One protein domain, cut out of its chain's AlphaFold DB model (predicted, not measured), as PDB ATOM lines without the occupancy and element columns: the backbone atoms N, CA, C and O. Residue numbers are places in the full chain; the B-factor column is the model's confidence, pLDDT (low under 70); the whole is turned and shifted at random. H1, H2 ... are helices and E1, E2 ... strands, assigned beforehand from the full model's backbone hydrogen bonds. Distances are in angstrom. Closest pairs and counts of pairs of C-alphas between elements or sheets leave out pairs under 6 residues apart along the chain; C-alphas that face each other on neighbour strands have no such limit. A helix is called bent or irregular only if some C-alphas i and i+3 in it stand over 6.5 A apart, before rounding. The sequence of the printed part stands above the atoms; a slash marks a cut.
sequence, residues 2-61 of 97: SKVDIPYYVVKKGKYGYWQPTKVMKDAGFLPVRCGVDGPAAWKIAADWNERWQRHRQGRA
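Overview. This is residues 2 to 61 of the 97 residues of an uncharacterized protein of Ochrobactrum sp. RH2CCR150 (UniProt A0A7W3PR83). A small antiparallel sheet of three strands has one long helix, H2, packed on one of its faces; H2 runs along the strands and goes on past the end of the sheet. Between E2 and E3 the chain makes a loop, residues 20 to 32, out beyond that end of the sheet and back, with the short helix H1 at its far turn, near the last part of H2. The printed part has 60 residues with three named strands and two named helices, in the order E1, E2, H1, E3, H2; the sheet's order is E1, E2, E3, and the class is mixed, helices and strands. The whole is compact, with a radius of gyration of the C-alphas of 11.6 A, but elongated in outline, with spans of 34 by 20 by 15 A.

Along the chain. The sheet begins with E1, residues 9 to 12, whose first C-alpha, that of Tyr 9, is at (15.491, 25.640, 47.313). E2 is residues 16 to 19, 10.3 A from first to last C-alpha. E3, residues 33 to 37, is the longest strand, 12.4 A from first to last C-alpha. H2 is residues 40 to 57, 25.2 A from the C-alpha of Pro 40 at (14.167, 37.588, 49.711) to that of Arg 57 at (0.623, 16.307, 49.469). H1 has five residues, 23 to 27, and measures 6.3 A. Neither helix is bent or irregular.

Arrangement. In the sheet E2 is the inner strand, and E1 and E3 are the edge strands. E1 and E2 form a hairpin and are antiparallel, with 147 degrees between their N-to-C directions; N 10 and O 18 are within hydrogen-bond range at 2.8 A, as are N 16 and O 12 at 3.0 A. E2 and E3 are antiparallel too, at 153 degrees, with N 17 and O 36 within hydrogen-bond range at 2.8 A and N 33 and O 19 at 3.0 A. H2 is on one face of this sheet, an arrangement of two layers, one of strands and one of helix. Its height over the sheet is 8.4 A. It lies over E2 and E3 and runs along the strands, its line and that of E3 standing at 11 degrees on the local plane. The closest C-alphas of E3 and H2 are those of Cys 35 and Ala 42, 4.6 A apart. For E2 and H2 they are those of Trp 19 and Ala 46, at 5.7 A, and for E1 and H2 those of Tyr 9 and Ala 46, at 6.3 A. H1 is not on the sheet and is apart from E1. H1 and H2 are close but not clearly touching, with the C-alphas of Met 25 and Trp 53 the closest at 7.5 A. In H1 and H2 every O i to N i+4 pair is within hydrogen-bond range.

Size, cuts and confidence. The two C-alphas farthest apart, those of Gly 14 and Ala 61, are 35.7 A from each other, and the first and last printed C-alphas, those of Ser 2 and Ala 61, are 33.6 A apart. The printed part runs from residue 2 to 61 with no cut. The four links between the named elements are tight, from two residues between E3 and H2 to five between H1 and E3. H2 has its centre nearest to the mean of the C-alphas, at 5.4 A, and H1 farthest from it, at 12.9 A. The mean pLDDT of the printed part is 86.4, and the model's confidence is low, under 70, at residues 2 to 4 and 60 to 61.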
ATOM      1  N   SER A   2      21.095  34.581  59.848       47.59
ATOM      2  CA  SER A   2      20.162  33.473  60.073       47.59
ATOM      3  C   SER A   2      19.963  32.696  58.775       47.59
ATOM      4  O   SER A   2      19.543  33.261  57.767       47.59
ATOM      5  N   LYS A   3      20.325  31.412  58.782       57.75
ATOM      6  CA  LYS A   3      20.166  30.519  57.636       57.75
ATOM      7  C   LYS A   3      18.670  30.264  57.456       57.75
ATOM      8  O   LYS A   3      18.079  29.520  58.231       57.75
ATOM      9  N   VAL A   4      18.048  30.937  56.490       67.50
ATOM     10  CA  VAL A   4      16.655  30.663  56.126       67.50
ATOM     11  C   VAL A   4      16.647  29.326  55.392       67.50
ATOM     12  O   VAL A   4      17.112  29.236  54.257       67.50
ATOM     13  N   ASP A   5      16.186  28.274  56.065       76.44
ATOM     14  CA  ASP A   5      16.083  26.940  55.477       76.44
ATOM     15  C   ASP A   5      14.769  26.850  54.692       76.44
ATOM     16  O   ASP A   5      13.682  26.738  55.261       76.44
ATOM     17  N   ILE A   6      14.862  27.015  53.372       83.62
ATOM     18  CA  ILE A   6      13.713  26.931  52.468       83.62
ATOM     19  C   ILE A   6      13.750  25.557  51.803       83.62
ATOM     20  O   ILE A   6      14.669  25.286  51.025       83.62
ATOM     21  N   PRO A   7      12.754  24.688  52.054       87.00
ATOM     22  CA  PRO A   7      12.734  23.352  51.481       87.00
ATOM     23  C   PRO A   7      12.828  23.389  49.957       87.00
ATOM     24  O   PRO A   7      12.196  24.230  49.313       87.00
ATOM     25  N   TYR A   8      13.592  22.457  49.386       90.38
ATOM     26  CA  TYR A   8      13.747  22.272  47.936       90.38
ATOM     27  C   TYR A   8      14.313  23.489  47.185       90.38
ATOM     28  O   TYR A   8      14.334  23.500  45.955       90.38
ATOM     29  N   TYR A   9      14.802  24.503  47.898       92.69
ATOM     30  CA  TYR A   9      15.491  25.640  47.313       92.69
ATOM     31  C   TYR A   9      16.989  25.362  47.217       92.69
ATOM     32  O   TYR A   9      17.624  24.934  48.178       92.69
ATOM     33  N   VAL A  10      17.569  25.631  46.052       91.62
ATOM     34  CA  VAL A  10      19.006  25.506  45.812       91.62
ATOM     35  C   VAL A  10      19.528  26.744  45.101       91.62
ATOM     36  O   VAL A  10      18.926  27.237  44.145       91.62
ATOM     37  N   VAL A  11      20.692  27.223  45.528       91.62
ATOM     38  CA  VAL A  11      21.405  28.299  44.837       91.62
ATOM     39  C   VAL A  11      22.411  27.675  43.876       91.62
ATOM     40  O   VAL A  11      23.264  26.884  44.271       91.62
ATOM     41  N   LYS A  12      22.329  28.030  42.595       89.50
ATOM     42  CA  LYS A  12      23.294  27.634  41.564       89.50
ATOM     43  C   LYS A  12      24.117  28.831  41.112       89.50
ATOM     44  O   LYS A  12      23.630  29.964  41.062       89.50
ATOM     45  N   LYS A  13      25.370  28.561  40.734       87.81
ATOM     46  CA  LYS A  13      26.345  29.578  40.298       87.81
ATOM     47  C   LYS A  13      26.547  30.706  41.328       87.81
ATOM     48  O   LYS A  13      26.807  31.837  40.940       87.81
ATOM     49  N   GLY A  14      26.320  30.421  42.616       85.31
ATOM     50  CA  GLY A  14      26.429  31.387  43.718       85.31
ATOM     51  C   GLY A  14      25.477  32.589  43.659       85.31
ATOM     52  O   GLY A  14      25.597  33.481  44.485       85.31
ATOM     53  N   LYS A  15      24.557  32.643  42.684       89.75
ATOM     54  CA  LYS A  15      23.726  33.829  42.421       89.75
ATOM     55  C   LYS A  15      22.269  33.515  42.129       89.75
ATOM     56  O   LYS A  15      21.430  34.366  42.374       89.75
ATOM     57  N   TYR A  16      21.946  32.361  41.555       91.56
ATOM     58  CA  TYR A  16      20.592  32.093  41.072       91.56
ATOM     59  C   TYR A  16      19.897  31.048  41.931       91.56
ATOM     60  O   TYR A  16      20.367  29.916  42.027       91.56
ATOM     61  N   GLY A  17      18.758  31.421  42.502       92.75
ATOM     62  CA  GLY A  17      17.864  30.539  43.230       92.75
ATOM     63  C   GLY A  17      17.005  29.687  42.304       92.75
ATOM     64  O   GLY A  17      16.429  30.179  41.327       92.75
ATOM     65  N   TYR A  18      16.883  28.409  42.639       92.56
ATOM     66  CA  TYR A  18      16.025  27.449  41.961       92.56
ATOM     67  C   TYR A  18      15.225  26.657  42.982       92.56
ATOM     68  O   TYR A  18      15.769  26.209  43.985       92.56
ATOM     69  N   TRP A  19      13.961  26.412  42.672       94.31
ATOM     70  CA  TRP A  19      13.154  25.421  43.363       94.31
ATOM     71  C   TRP A  19      13.250  24.098  42.599       94.31
ATOM     72  O   TRP A  19      12.907  24.018  41.413       94.31
ATOM     73  N   GLN A  20      13.802  23.072  43.244       93.56
ATOM     74  CA  GLN A  20      14.088  21.772  42.649       93.56
ATOM     75  C   GLN A  20      13.152  20.685  43.190       93.56
ATOM     76  O   GLN A  20      13.369  20.184  44.294       93.56
ATOM     77  N   PRO A  21      12.158  20.247  42.398       92.50
ATOM     78  CA  PRO A  21      11.278  19.168  42.805       92.50
ATOM     79  C   PRO A  21      12.015  17.826  42.884       92.50
ATOM     80  O   PRO A  21      12.861  17.497  42.044       92.50
ATOM     81  N   THR A  22      11.634  17.021  43.874       92.12
ATOM     82  CA  THR A  22      12.041  15.616  44.031       92.12
ATOM     83  C   THR A  22      11.366  14.710  42.994       92.12
ATOM     84  O   THR A  22      10.466  15.137  42.274       92.12
ATOM     85  N   LYS A  23      11.771  13.433  42.911       90.25
ATOM     86  CA  LYS A  23      11.161  12.455  41.986       90.25
ATOM     87  C   LYS A  23       9.639  12.361  42.163       90.25
ATOM     88  O   LYS A  23       8.928  12.388  41.170       90.25
ATOM     89  N   VAL A  24       9.160  12.329  43.409       87.81
ATOM     90  CA  VAL A  24       7.723  12.254  43.733       87.81
ATOM     91  C   VAL A  24       6.982  13.515  43.284       87.81
ATOM     92  O   VAL A  24       5.894  13.440  42.730       87.81
ATOM     93  N   MET A  25       7.589  14.690  43.466       89.31
ATOM     94  CA  MET A  25       7.009  15.952  42.998       89.31
ATOM     95  C   MET A  25       6.932  16.015  41.469       89.31
ATOM     96  O   MET A  25       5.942  16.496  40.928       89.31
ATOM     97  N   LYS A  26       7.957  15.518  40.769       88.75
ATOM     98  CA  LYS A  26       7.963  15.454  39.300       88.75
ATOM     99  C   LYS A  26       6.896  14.509  38.757       88.75
ATOM    100  O   LYS A  26       6.274  14.838  37.757       88.75
ATOM    101  N   ASP A  27       6.684  13.377  39.423       84.81
ATOM    102  CA  ASP A  27       5.621  12.421  39.090       84.81
ATOM    103  C   ASP A  27       4.225  13.052  39.246       84.81
ATOM    104  O   ASP A  27       3.367  12.905  38.384       84.81
ATOM    105  N   ALA A  28       4.059  13.901  40.265       84.44
ATOM    106  CA  ALA A  28       2.886  14.756  40.450       84.44
ATOM    107  C   ALA A  28       2.789  15.946  39.464       84.44
ATOM    108  O   ALA A  28       1.911  16.795  39.607       84.44
ATOM    109  N   GLY A  29       3.695  16.058  38.487       85.38
ATOM    110  CA  GLY A  29       3.674  17.103  37.457       85.38
ATOM    111  C   GLY A  29       4.379  18.414  37.823       85.38
ATOM    112  O   GLY A  29       4.317  19.374  37.055       85.38
ATOM    113  N   PHE A  30       5.082  18.494  38.956       88.62
ATOM    114  CA  PHE A  30       5.856  19.689  39.304       88.62
ATOM    115  C   PHE A  30       7.183  19.742  38.538       88.62
ATOM    116  O   PHE A  30       7.978  18.801  38.549       88.62
ATOM    117  N   LEU A  31       7.471  20.894  37.930       89.81
ATOM    118  CA  LEU A  31       8.706  21.139  37.183       89.81
ATOM    119  C   LEU A  31       9.700  21.995  37.984       89.81
ATOM    120  O   LEU A  31       9.297  22.710  38.899       89.81
ATOM    121  N   PRO A  32      11.012  21.933  37.678       91.25
ATOM    122  CA  PRO A  32      11.996  22.834  38.272       91.25
ATOM    123  C   PRO A  32      11.691  24.292  37.931       91.25
ATOM    124  O   PRO A  32      11.540  24.635  36.759       91.25
ATOM    125  N   VAL A  33      11.665  25.158  38.943       92.12
ATOM    126  CA  VAL A  33      11.310  26.574  38.776       92.12
ATOM    127  C   VAL A  33      12.509  27.459  39.066       92.12
ATOM    128  O   VAL A  33      13.218  27.286  40.058       92.12
ATOM    129  N   ARG A  34      12.745  28.436  38.188       93.06
ATOM    130  CA  ARG A  34      13.755  29.473  38.402       93.06
ATOM    131  C   ARG A  34      13.165  30.567  39.292       93.06
ATOM    132  O   ARG A  34      12.280  31.292  38.854       93.06
ATOM    133  N   CYS A  35      13.676  30.702  40.513       91.00
ATOM    134  CA  CYS A  35      13.212  31.703  41.479       91.00
ATOM    135  C   CYS A  35      13.846  33.086  41.256       91.00
ATOM    136  O   CYS A  35      13.334  34.079  41.750       91.00
ATOM    137  N   GLY A  36      14.948  33.164  40.506       91.31
ATOM    138  CA  GLY A  36      15.621  34.426  40.188       91.31
ATOM    139  C   GLY A  36      16.975  34.551  40.876       91.31
ATOM    140  O   GLY A  36      17.655  33.546  41.068       91.31
ATOM    141  N   VAL A  37      17.406  35.778  41.168       92.25
ATOM    142  CA  VAL A  37      18.637  36.031  41.937       92.25
ATOM    143  C   VAL A  37      18.387  35.687  43.405       92.25
ATOM    144  O   VAL A  37      17.316  35.995  43.922       92.25
ATOM    145  N   ASP A  38      19.354  35.037  44.050       89.31
ATOM    146  CA  ASP A  38      19.274  34.659  45.456       89.31
ATOM    147  C   ASP A  38      19.018  35.883  46.337       89.31
ATOM    148  O   ASP A  38      19.651  36.930  46.187       89.31
ATOM    149  N   GLY A  39      18.030  35.751  47.217       89.06
ATOM    150  CA  GLY A  39      17.562  36.824  48.074       89.06
ATOM    151  C   GLY A  39      16.074  36.701  48.404       89.06
ATOM    152  O   GLY A  39      15.398  35.777  47.938       89.06
ATOM    153  N   PRO A  40      15.525  37.662  49.168       89.69
ATOM    154  CA  PRO A  40      14.167  37.588  49.711       89.69
ATOM    155  C   PRO A  40      13.074  37.389  48.652       89.69
ATOM    156  O   PRO A  40      12.078  36.711  48.898       89.69
ATOM    157  N   ALA A  41      13.270  37.939  47.450       88.31
ATOM    158  CA  ALA A  41      12.346  37.759  46.333       88.31
ATOM    159  C   ALA A  41      12.320  36.303  45.828       88.31
ATOM    160  O   ALA A  41      11.242  35.727  45.665       88.31
ATOM    161  N   ALA A  42      13.489  35.683  45.638       90.62
ATOM    162  CA  ALA A  42      13.587  34.279  45.241       90.62
ATOM    163  C   ALA A  42      13.067  33.343  46.338       90.62
ATOM    164  O   ALA A  42      12.388  32.359  46.047       90.62
ATOM    165  N   TRP A  43      13.324  33.686  47.600       90.69
ATOM    166  CA  TRP A  43      12.828  32.958  48.765       90.69
ATOM    167  C   TRP A  43      11.302  32.950  48.835       90.69
ATOM    168  O   TRP A  43      10.706  31.903  49.075       90.69
ATOM    169  N   LYS A  44      10.657  34.087  48.545       91.12
ATOM    170  CA  LYS A  44       9.193  34.185  48.485       91.12
ATOM    171  C   LYS A  44       8.602  33.276  47.404       91.12
ATOM    172  O   LYS A  44       7.617  32.593  47.658       91.12
ATOM    173  N   ILE A  45       9.228  33.223  46.226       91.44
ATOM    174  CA  ILE A  45       8.798  32.332  45.137       91.44
ATOM    175  C   ILE A  45       8.958  30.866  45.552       91.44
ATOM    176  O   ILE A  45       8.043  30.071  45.373       91.44
ATOM    177  N   ALA A  46      10.095  30.496  46.139       92.00
ATOM    178  CA  ALA A  46      10.319  29.135  46.618       92.00
ATOM    179  C   ALA A  46       9.327  28.724  47.727       92.00
ATOM    180  O   ALA A  46       8.865  27.583  47.744       92.00
ATOM    181  N   ALA A  47       8.954  29.651  48.615       90.94
ATOM    182  CA  ALA A  47       7.943  29.424  49.645       90.94
ATOM    183  C   ALA A  47       6.543  29.174  49.053       90.94
ATOM    184  O   ALA A  47       5.865  28.247  49.491       90.94
ATOM    185  N   ASP A  48       6.144  29.926  48.022       91.00
ATOM    186  CA  ASP A  48       4.877  29.713  47.301       91.00
ATOM    187  C   ASP A  48       4.816  28.310  46.677       91.00
ATOM    188  O   ASP A  48       3.857  27.564  46.869       91.00
ATOM    189  N   TRP A  49       5.892  27.887  46.008       91.50
ATOM    190  CA  TRP A  49       5.979  26.543  45.428       91.50
ATOM    191  C   TRP A  49       5.974  25.430  46.479       91.50
ATOM    192  O   TRP A  49       5.365  24.378  46.263       91.50
ATOM    193  N   ASN A  50       6.576  25.667  47.645       90.38
ATOM    194  CA  ASN A  50       6.471  24.747  48.773       90.38
ATOM    195  C   ASN A  50       5.053  24.630  49.296       90.38
ATOM    196  O   ASN A  50       4.599  23.519  49.561       90.38
ATOM    197  N   GLU A  51       4.345  25.744  49.430       89.62
ATOM    198  CA  GLU A  51       2.955  25.723  49.851       89.62
ATOM    199  C   GLU A  51       2.097  24.927  48.857       89.62
ATOM    200  O   GLU A  51       1.339  24.048  49.269       89.62
ATOM    201  N   ARG A  52       2.284  25.136  47.546       87.69
ATOM    202  CA  ARG A  52       1.611  24.349  46.496       87.69
ATOM    203  C   ARG A  52       1.879  22.855  46.630       87.69
ATOM    204  O   ARG A  52       0.951  22.054  46.503       87.69
ATOM    205  N   TRP A  53       3.126  22.469  46.906       89.31
ATOM    206  CA  TRP A  53       3.469  21.072  47.153       89.31
ATOM    207  C   TRP A  53       2.806  20.527  48.419       89.31
ATOM    208  O   TRP A  53       2.257  19.429  48.391       89.31
ATOM    209  N   GLN A  54       2.820  21.273  49.525       88.81
ATOM    210  CA  GLN A  54       2.187  20.835  50.771       88.81
ATOM    211  C   GLN A  54       0.677  20.660  50.597       88.81
ATOM    212  O   GLN A  54       0.129  19.664  51.065       88.81
ATOM    213  N   ARG A  55       0.013  21.566  49.870       84.06
ATOM    214  CA  ARG A  55      -1.411  21.445  49.522       84.06
ATOM    215  C   ARG A  55      -1.677  20.166  48.728       84.06
ATOM    216  O   ARG A  55      -2.507  19.366  49.150       84.06
ATOM    217  N   HIS A  56      -0.893  19.926  47.672       84.50
ATOM    218  CA  HIS A  56      -0.970  18.698  46.875       84.50
ATOM    219  C   HIS A  56      -0.744  17.438  47.728       84.50
ATOM    220  O   HIS A  56      -1.516  16.487  47.659       84.50
ATOM    221  N   ARG A  57       0.283  17.437  48.589       83.62
ATOM    222  CA  ARG A  57       0.623  16.307  49.469       83.62
ATOM    223  C   ARG A  57      -0.469  16.002  50.498       83.62
ATOM    224  O   ARG A  57      -0.664  14.844  50.840       83.62
ATOM    225  N   GLN A  58      -1.160  17.022  50.998       83.06
ATOM    226  CA  GLN A  58      -2.252  16.872  51.965       83.06
ATOM    227  C   GLN A  58      -3.588  16.492  51.306       83.06
ATOM    228  O   GLN A  58      -4.600  16.431  51.999       83.06
ATOM    229  N   GLY A  59      -3.625  16.289  49.982       71.94
ATOM    230  CA  GLY A  59      -4.867  16.031  49.249       71.94
ATOM    231  C   GLY A  59      -5.837  17.216  49.267       71.94
ATOM    232  O   GLY A  59      -7.003  17.067  48.908       71.94
ATOM    233  N   ARG A  60      -5.378  18.405  49.686       62.31
ATOM    234  CA  ARG A  60      -6.156  19.635  49.554       62.31
ATOM    235  C   ARG A  60      -6.128  19.995  48.080       62.31
ATOM    236  O   ARG A  60      -5.040  20.095  47.512       62.31
ATOM    237  N   ALA A  61      -7.309  20.134  47.478       52.66
ATOM    238  CA  ALA A  61      -7.450  20.438  46.062       52.66
ATOM    239  C   ALA A  61      -6.459  21.546  45.677       52.66
ATOM    240  O   ALA A  61      -6.506  22.652  46.221       52.66
TER     241      ALA A  61